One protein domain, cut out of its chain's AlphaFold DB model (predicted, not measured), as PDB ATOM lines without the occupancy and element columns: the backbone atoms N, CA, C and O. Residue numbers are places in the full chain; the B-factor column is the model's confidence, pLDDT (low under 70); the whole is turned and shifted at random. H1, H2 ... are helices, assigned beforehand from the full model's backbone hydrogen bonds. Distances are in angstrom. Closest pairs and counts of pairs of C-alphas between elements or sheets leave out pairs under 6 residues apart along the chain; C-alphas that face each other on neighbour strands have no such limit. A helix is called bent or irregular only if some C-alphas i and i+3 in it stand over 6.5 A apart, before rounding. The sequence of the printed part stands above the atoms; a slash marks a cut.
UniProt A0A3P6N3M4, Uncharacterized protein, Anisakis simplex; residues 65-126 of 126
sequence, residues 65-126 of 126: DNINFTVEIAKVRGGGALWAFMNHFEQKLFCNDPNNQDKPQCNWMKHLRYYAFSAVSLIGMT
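AT A GLANCE: This is residues 65 to 126 of the 126 residues of an uncharacterized protein of Anisakis simplex (UniProt A0A3P6N3M4). What shape does the model show? It is a long, open U: the bent helix H1 makes one limb, the loop after it and the one-turn helix H2 make the turn, and residues 110 to 126, a stretch with no named element, run back along the length of H1b as the other limb. Residues 65 to 72, of which 69 to 72 belong to H1, stick out at the beginning. What is it made of, and how large is it? The printed part has 62 residues, with two named helices, H1 then H2, no named strand, and the class all helix. It is only just extended, close to loose, with a radius of gyration of the C-alphas of 16.0 A and spans of 50 by 26 by 15 A.

HOW THE PARTS SIT: Does the first helix run straight? H1, residues 69 to 96, was assigned as one helix by its hydrogen bonds but is bent: C-alphas 77 and 80 are 7.2 A apart. Its arms, H1a with residues 69 to 77 and H1b with residues 80 to 96, stand at a steep tilt of 64 degrees. What touches what? H2, residues 106 to 109, touches residues 91 to 95 of H1b; the closest C-alphas, of Cys 95 and Cys 106, are 5.1 A apart. H1a and H2 are apart. How do the helix backbones stand? In H1b every O i to N i+4 pair is within hydrogen-bond range, in H1a 4 of 5 are, and H2 is too short for such a pair.

IN THESE COORDINATES: Where do the arms lie? H1a begins at C-alpha 69, (166.905, 98.105, 69.462), and measures 11.5 A from first to last C-alpha. H1b measures 24.4 A and ends at C-alpha 96, (136.189, 78.398, 80.593). Where does H2 end? Its last C-alpha, of Met 109, is at (136.256, 78.848, 71.857), 4.8 A from its first.

THE WHOLE: How far does it reach? The two C-alphas farthest apart, those of Asp 65 and Asp 102, are 50.7 A apart. Is anything cut or uncertain? The printed part has no cut, and the link from H1 to H2, of 9 residues, is short. Residues 121 to 126 have pLDDT under 70.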
ATOM      1  N   ASP A  65     170.176 107.088  72.106       95.50
ATOM      2  CA  ASP A  65     169.136 107.878  72.791       95.50
ATOM      3  C   ASP A  65     168.283 107.069  73.791       95.50
ATOM      4  O   ASP A  65     167.074 107.259  73.915       95.50
ATOM      5  N   ASN A  66     168.923 106.148  74.525       93.56
ATOM      6  CA  ASN A  66     168.284 105.187  75.439       93.56
ATOM      7  C   ASN A  66     167.304 104.199  74.770       93.56
ATOM      8  O   ASN A  66     166.534 103.535  75.465       93.56
ATOM      9  N   ILE A  67     167.343 104.057  73.446       95.00
ATOM     10  CA  ILE A  67     166.575 103.062  72.697       95.00
ATOM     11  C   ILE A  67     167.385 101.769  72.622       95.00
ATOM     12  O   ILE A  67     168.455 101.722  72.018       95.00
ATOM     13  N   ASN A  68     166.858 100.701  73.223       95.25
ATOM     14  CA  ASN A  68     167.391  99.352  73.063       95.25
ATOM     15  C   ASN A  68     166.727  98.685  71.848       95.25
ATOM     16  O   ASN A  68     165.580  98.241  71.933       95.25
ATOM     17  N   PHE A  69     167.444  98.621  70.723       94.81
ATOM     18  CA  PHE A  69     166.905  98.105  69.462       94.81
ATOM     19  C   PHE A  69     166.478  96.641  69.542       94.81
ATOM     20  O   PHE A  69     165.429  96.307  69.004       94.81
ATOM     21  N   THR A  70     167.192  95.804  70.297       92.69
ATOM     22  CA  THR A  70     166.815  94.399  70.508       92.69
ATOM     23  C   THR A  70     165.416  94.269  71.117       92.69
ATOM     24  O   THR A  70     164.680  93.330  70.830       92.69
ATOM     25  N   VAL A  71     165.019  95.232  71.954       93.75
ATOM     26  CA  VAL A  71     163.695  95.253  72.586       93.75
ATOM     27  C   VAL A  71     162.663  95.928  71.686       93.75
ATOM     28  O   VAL A  71     161.572  95.395  71.487       93.75
ATOM     29  N   GLU A  72     162.970  97.111  71.156       94.75
ATOM     30  CA  GLU A  72     161.984  97.907  70.420       94.75
ATOM     31  C   GLU A  72     161.659  97.322  69.039       94.75
ATOM     32  O   GLU A  72     160.492  97.313  68.645       94.75
ATOM     33  N   ILE A  73     162.636  96.745  68.330       93.19
ATOM     34  CA  ILE A  73     162.390  96.081  67.042       93.19
ATOM     35  C   ILE A  73     161.523  94.834  67.233       93.19
ATOM     36  O   ILE A  73     160.518  94.678  66.533       93.19
ATOM     37  N   ALA A  74     161.827  94.000  68.232       90.88
ATOM     38  CA  ALA A  74     161.023  92.824  68.561       90.88
ATOM     39  C   ALA A  74     159.573  93.198  68.928       90.88
ATOM     40  O   ALA A  74     158.629  92.544  68.482       90.88
ATOM     41  N   LYS A  75     159.368  94.291  69.678       92.38
ATOM     42  CA  LYS A  75     158.023  94.814  69.979       92.38
ATOM     43  C   LYS A  75     157.276  95.250  68.721       92.38
ATOM     44  O   LYS A  75     156.106  94.912  68.574       92.38
ATOM     45  N   VAL A  76     157.920  95.996  67.824       92.12
ATOM     46  CA  VAL A  76     157.264  96.527  66.618       92.12
ATOM     47  C   VAL A  76     156.950  95.414  65.613       92.12
ATOM     48  O   VAL A  76     155.850  95.387  65.064       92.12
ATOM     49  N   ARG A  77     157.882  94.480  65.392       89.56
ATOM     50  CA  ARG A  77     157.723  93.386  64.417       89.56
ATOM     51  C   ARG A  77     156.880  92.227  64.959       89.56
ATOM     52  O   ARG A  77     155.995  91.733  64.267       89.56
ATOM     53  N   GLY A  78     157.127  91.804  66.201       88.94
ATOM     54  CA  GLY A  78     156.497  90.632  66.823       88.94
ATOM     55  C   GLY A  78     155.302  90.942  67.730       88.94
ATOM     56  O   GLY A  78     154.502  90.051  68.021       88.94
ATOM     57  N   GLY A  79     155.126  92.195  68.160       90.88
ATOM     58  CA  GLY A  79     154.105  92.570  69.144       90.88
ATOM     59  C   GLY A  79     152.677  92.256  68.706       90.88
ATOM     60  O   GLY A  79     151.875  91.814  69.523       90.88
ATOM     61  N   GLY A  80     152.360  92.397  67.414       91.88
ATOM     62  CA  GLY A  80     151.042  92.030  66.882       91.88
ATOM     63  C   GLY A  80     150.745  90.530  66.999       91.88
ATOM     64  O   GLY A  80     149.639  90.147  67.383       91.88
ATOM     65  N   ALA A  81     151.741  89.678  66.730       91.31
ATOM     66  CA  ALA A  81     151.615  88.230  66.889       91.31
ATOM     67  C   ALA A  81     151.481  87.848  68.370       91.31
ATOM     68  O   ALA A  81     150.573  87.099  68.732       91.31
ATOM     69  N   LEU A  82     152.313  88.435  69.240       92.81
ATOM     70  CA  LEU A  82     152.216  88.246  70.688       92.81
ATOM     71  C   LEU A  82     150.837  88.638  71.224       92.81
ATOM     72  O   LEU A  82     150.221  87.876  71.969       92.81
ATOM     73  N   TRP A  83     150.319  89.785  70.791       95.25
ATOM     74  CA  TRP A  83     148.990  90.247  71.167       95.25
ATOM     75  C   TRP A  83     147.900  89.276  70.712       95.25
ATOM     76  O   TRP A  83     146.981  88.967  71.469       95.25
ATOM     77  N   ALA A  84     148.013  88.733  69.496       93.50
ATOM     78  CA  ALA A  84     147.098  87.707  69.020       93.50
ATOM     79  C   ALA A  84     147.143  86.454  69.909       93.50
ATOM     80  O   ALA A  84     146.081  85.966  70.293       93.50
ATOM     81  N   PHE A  85     148.326  85.957  70.291       93.69
ATOM     82  CA  PHE A  85     148.444  84.819  71.211       93.69
ATOM     83  C   PHE A  85     147.784  85.102  72.563       93.69
ATOM     84  O   PHE A  85     146.967  84.305  73.029       93.69
ATOM     85  N   MET A  86     148.092  86.256  73.161       95.94
ATOM     86  CA  MET A  86     147.530  86.672  74.447       95.94
ATOM     87  C   MET A  86     146.004  86.739  74.394       95.94
ATOM     88  O   MET A  86     145.343  86.130  75.231       95.94
ATOM     89  N   ASN A  87     145.437  87.360  73.357       94.38
ATOM     90  CA  ASN A  87     143.987  87.443  73.185       94.38
ATOM     91  C   ASN A  87     143.327  86.061  73.068       94.38
ATOM     92  O   ASN A  87     142.252  85.849  73.626       94.38
ATOM     93  N   HIS A  88     143.959  85.100  72.384       93.06
ATOM     94  CA  HIS A  88     143.427  83.735  72.301       93.06
ATOM     95  C   HIS A  88     143.437  83.039  73.668       93.06
ATOM     96  O   HIS A  88     142.460  82.372  74.020       93.06
ATOM     97  N   PHE A  89     144.503  83.209  74.456       93.56
ATOM     98  CA  PHE A  89     144.569  82.660  75.811       93.56
ATOM     99  C   PHE A  89     143.534  83.297  76.738       93.56
ATOM    100  O   PHE A  89     142.789  82.580  77.406       93.56
ATOM    101  N   GLU A  90     143.440  84.624  76.745       95.00
ATOM    102  CA  GLU A  90     142.479  85.361  77.565       95.00
ATOM    103  C   GLU A  90     141.038  85.002  77.202       95.00
ATOM    104  O   GLU A  90     140.231  84.712  78.085       95.00
ATOM    105  N   GLN A  91     140.718  84.917  75.909       94.38
ATOM    106  CA  GLN A  91     139.391  84.507  75.464       94.38
ATOM    107  C   GLN A  91     139.083  83.058  75.868       94.38
ATOM    108  O   GLN A  91     137.956  82.759  76.272       94.38
ATOM    109  N   LYS A  92     140.067  82.149  75.814       94.56
ATOM    110  CA  LYS A  92     139.887  80.772  76.287       94.56
ATOM    111  C   LYS A  92     139.607  80.724  77.785       94.56
ATOM    112  O   LYS A  92     138.680  80.030  78.197       94.56
ATOM    113  N   LEU A  93     140.376  81.461  78.585       94.12
ATOM    114  CA  LEU A  93     140.175  81.559  80.032       94.12
ATOM    115  C   LEU A  93     138.795  82.130  80.360       94.12
ATOM    116  O   LEU A  93     138.057  81.532  81.140       94.12
ATOM    117  N   PHE A  94     138.408  83.220  79.695       95.19
ATOM    118  CA  PHE A  94     137.091  83.832  79.833       95.19
ATOM    119  C   PHE A  94     135.959  82.839  79.545       95.19
ATOM    120  O   PHE A  94     135.006  82.754  80.315       95.19
ATOM    121  N   CYS A  95     136.077  82.055  78.471       94.56
ATOM    122  CA  CYS A  95     135.067  81.075  78.072       94.56
ATOM    123  C   CYS A  95     135.086  79.768  78.875       94.56
ATOM    124  O   CYS A  95     134.144  78.980  78.772       94.56
ATOM    125  N   ASN A  96     136.135  79.523  79.662       91.75
ATOM    126  CA  ASN A  96     136.189  78.398  80.593       91.75
ATOM    127  C   ASN A  96     135.439  78.693  81.904       91.75
ATOM    128  O   ASN A  96     135.046  77.748  82.588       91.75
ATOM    129  N   ASP A  97     135.209  79.965  82.246       94.00
ATOM    130  CA  ASP A  97     134.364  80.344  83.382       94.00
ATOM    131  C   ASP A  97     132.909  79.887  83.133       94.00
ATOM    132  O   ASP A  97     132.315  80.273  82.117       94.00
ATOM    133  N   PRO A  98     132.305  79.085  84.036       91.44
ATOM    134  CA  PRO A  98     130.915  78.642  83.926       91.44
ATOM    135  C   PRO A  98     129.911  79.775  83.681       91.44
ATOM    136  O   PRO A  98     128.951  79.578  82.942       91.44
ATOM    137  N   ASN A  99     130.156  80.970  84.226       94.44
ATOM    138  CA  ASN A  99     129.264  82.127  84.097       94.44
ATOM    139  C   ASN A  99     129.272  82.754  82.693       94.44
ATOM    140  O   ASN A  99     128.414  83.576  82.372       94.44
ATOM    141  N   ASN A 100     130.253  82.407  81.857       93.94
ATOM    142  CA  ASN A 100     130.440  82.988  80.528       93.94
ATOM    143  C   ASN A 100     130.167  81.997  79.386       93.94
ATOM    144  O   ASN A 100     130.223  82.406  78.226       93.94
ATOM    145  N   GLN A 101     129.864  80.726  79.678       87.69
ATOM    146  CA  GLN A 101     129.775  79.673  78.655       87.69
ATOM    147  C   GLN A 101     128.700  79.920  77.594       87.69
ATOM    148  O   GLN A 101     128.908  79.548  76.442       87.69
ATOM    149  N   ASP A 102     127.598  80.576  77.960       91.44
ATOM    150  CA  ASP A 102     126.474  80.833  77.050       91.44
ATOM    151  C   ASP A 102     126.693  82.060  76.149       91.44
ATOM    152  O   ASP A 102     125.844  82.407  75.324       91.44
ATOM    153  N   LYS A 103     127.830  82.757  76.288       94.00
ATOM    154  CA  LYS A 103     128.128  83.934  75.468       94.00
ATOM    155  C   LYS A 103     128.488  83.515  74.035       94.00
ATOM    156  O   LYS A 103     129.266  82.574  73.859       94.00
ATOM    157  N   PRO A 104     128.028  84.237  72.992       93.19
ATOM    158  CA  PRO A 104     128.240  83.842  71.594       93.19
ATOM    159  C   PRO A 104     129.706  83.580  71.214       93.19
ATOM    160  O   PRO A 104     130.006  82.626  70.497       93.19
ATOM    161  N   GLN A 105     130.636  84.384  71.736       89.06
ATOM    162  CA  GLN A 105     132.077  84.241  71.503       89.06
ATOM    163  C   GLN A 105     132.694  82.980  72.130       89.06
ATOM    164  O   GLN A 105     133.829  82.633  71.804       89.06
ATOM    165  N   CYS A 106     131.969  82.298  73.019       94.12
ATOM    166  CA  CYS A 106     132.419  81.088  73.697       94.12
ATOM    167  C   CYS A 106     131.981  79.799  73.009       94.12
ATOM    168  O   CYS A 106     132.611  78.765  73.230       94.12
ATOM    169  N   ASN A 107     131.005  79.864  72.099       90.38
ATOM    170  CA  ASN A 107     130.506  78.700  71.365       90.38
ATOM    171  C   ASN A 107     131.622  77.961  70.613       90.38
ATOM    172  O   ASN A 107     131.747  76.743  70.712       90.38
ATOM    173  N   TRP A 108     132.469  78.700  69.895       89.06
ATOM    174  CA  TRP A 108     133.599  78.119  69.168       89.06
ATOM    175  C   TRP A 108     134.825  77.919  70.075       89.06
ATOM    176  O   TRP A 108     135.508  76.897  69.992       89.06
ATOM    177  N   MET A 109     135.073  78.856  70.994       92.88
ATOM    178  CA  MET A 109     136.256  78.848  71.857       92.88
ATOM    179  C   MET A 109     136.249  77.697  72.878       92.88
ATOM    180  O   MET A 109     137.302  77.146  73.204       92.88
ATOM    181  N   LYS A 110     135.078  77.264  73.363       85.12
ATOM    182  CA  LYS A 110     134.937  76.157  74.328       85.12
ATOM    183  C   LYS A 110     135.585  74.865  73.830       85.12
ATOM    184  O   LYS A 110     136.299  74.200  74.580       85.12
ATOM    185  N   HIS A 111     135.393  74.548  72.553       87.81
ATOM    186  CA  HIS A 111     135.874  73.306  71.944       87.81
ATOM    187  C   HIS A 111     137.269  73.425  71.323       87.81
ATOM    188  O   HIS A 111     137.897  72.404  71.038       87.81
ATOM    189  N   LEU A 112     137.780  74.648  71.160       91.00
ATOM    190  CA  LEU A 112     139.106  74.898  70.616       91.00
ATOM    191  C   LEU A 112     140.190  74.351  71.561       91.00
ATOM    192  O   LEU A 112     140.295  74.779  72.713       91.00
ATOM    193  N   ARG A 113     140.976  73.386  71.076       90.00
ATOM    194  CA  ARG A 113     142.140  72.818  71.789       90.00
ATOM    195  C   ARG A 113     143.466  73.333  71.247       90.00
ATOM    196  O   ARG A 113     144.428  73.436  71.994       90.00
ATOM    197  N   TYR A 114     143.488  73.651  69.960       91.25
ATOM    198  CA  TYR A 114     144.660  74.123  69.245       91.25
ATOM    199  C   TYR A 114     144.240  75.256  68.322       91.25
ATOM    200  O   TYR A 114     143.186  75.180  67.688       91.25
ATOM    201  N   TYR A 115     145.078  76.279  68.248       90.44
ATOM    202  CA  TYR A 115     144.987  77.336  67.256       90.44
ATOM    203  C   TYR A 115     146.341  77.412  66.560       90.44
ATOM    204  O   TYR A 115     147.368  77.551  67.223       90.44
ATOM    205  N   ALA A 116     146.348  77.250  65.240       91.75
ATOM    206  CA  ALA A 116     147.573  77.189  64.456       91.75
ATOM    207  C   ALA A 116     147.783  78.503  63.705       91.75
ATOM    208  O   ALA A 116     146.884  78.975  63.010       91.75
ATOM    209  N   PHE A 117     148.986  79.058  63.818       89.56
ATOM    210  CA  PHE A 117     149.438  80.179  63.003       89.56
ATOM    211  C   PHE A 117     150.374  79.639  61.924       89.56
ATOM    212  O   PHE A 117     151.341  78.946  62.230       89.56
ATOM    213  N   SER A 118     150.078  79.946  60.663       90.38
ATOM    214  CA  SER A 118     151.024  79.753  59.566       90.38
ATOM    215  C   SER A 118     151.792  81.059  59.393       90.38
ATOM    216  O   SER A 118     151.185  82.108  59.183       90.38
ATOM    217  N   ALA A 119     153.108  80.990  59.562       86.19
ATOM    218  CA  ALA A 119     154.001  82.137  59.595       86.19
ATOM    219  C   ALA A 119     155.135  81.968  58.576       86.19
ATOM    220  O   ALA A 119     155.372  80.874  58.065       86.19
ATOM    221  N   VAL A 120     155.827  83.070  58.297       81.25
ATOM    222  CA  VAL A 120     157.048  83.118  57.486       81.25
ATOM    223  C   VAL A 120     158.237  83.465  58.380       81.25
ATOM    224  O   VAL A 120     158.038  84.015  59.461       81.25
ATOM    225  N   SER A 121     159.455  83.161  57.928       69.62
ATOM    226  CA  SER A 121     160.710  83.321  58.687       69.62
ATOM    227  C   SER A 121     160.919  84.717  59.290       69.62
ATOM    228  O   SER A 121     161.463  84.828  60.378       69.62
ATOM    229  N   LEU A 122     160.411  85.767  58.641       62.81
ATOM    230  CA  LEU A 122     160.476  87.162  59.110       62.81
ATOM    231  C   LEU A 122     159.577  87.491  60.314       62.81
ATOM    232  O   LEU A 122     159.664  88.580  60.879       62.81
ATOM    233  N   ILE A 123     158.676  86.590  60.707       53.59
ATOM    234  CA  ILE A 123     157.934  86.739  61.957       53.59
ATOM    235  C   ILE A 123     158.848  86.170  63.034       53.59
ATOM    236  O   ILE A 123     158.823  84.962  63.236       53.59
ATOM    237  N   GLY A 124     159.662  87.034  63.657       48.12
ATOM    238  CA  GLY A 124     160.691  86.729  64.665       48.12
ATOM    239  C   GLY A 124     160.226  85.832  65.819       48.12
ATOM    240  O   GLY A 124     160.003  86.282  66.939       48.12
ATOM    241  N   MET A 125     160.054  84.550  65.512       36.66
ATOM    242  CA  MET A 125     159.767  83.421  66.392       36.66
ATOM    243  C   MET A 125     160.922  82.415  66.291       36.66
ATOM    244  O   MET A 125     160.696  81.206  66.213       36.66
ATOM    245  N   THR A 126     162.149  82.927  66.226       34.66
ATOM    246  CA  THR A 126     163.384  82.159  66.422       34.66
ATOM    247  C   THR A 126     163.877  82.339  67.844       34.66
ATOM    248  O   THR A 126     163.954  83.511  68.277       34.66
TER     249      THR A 126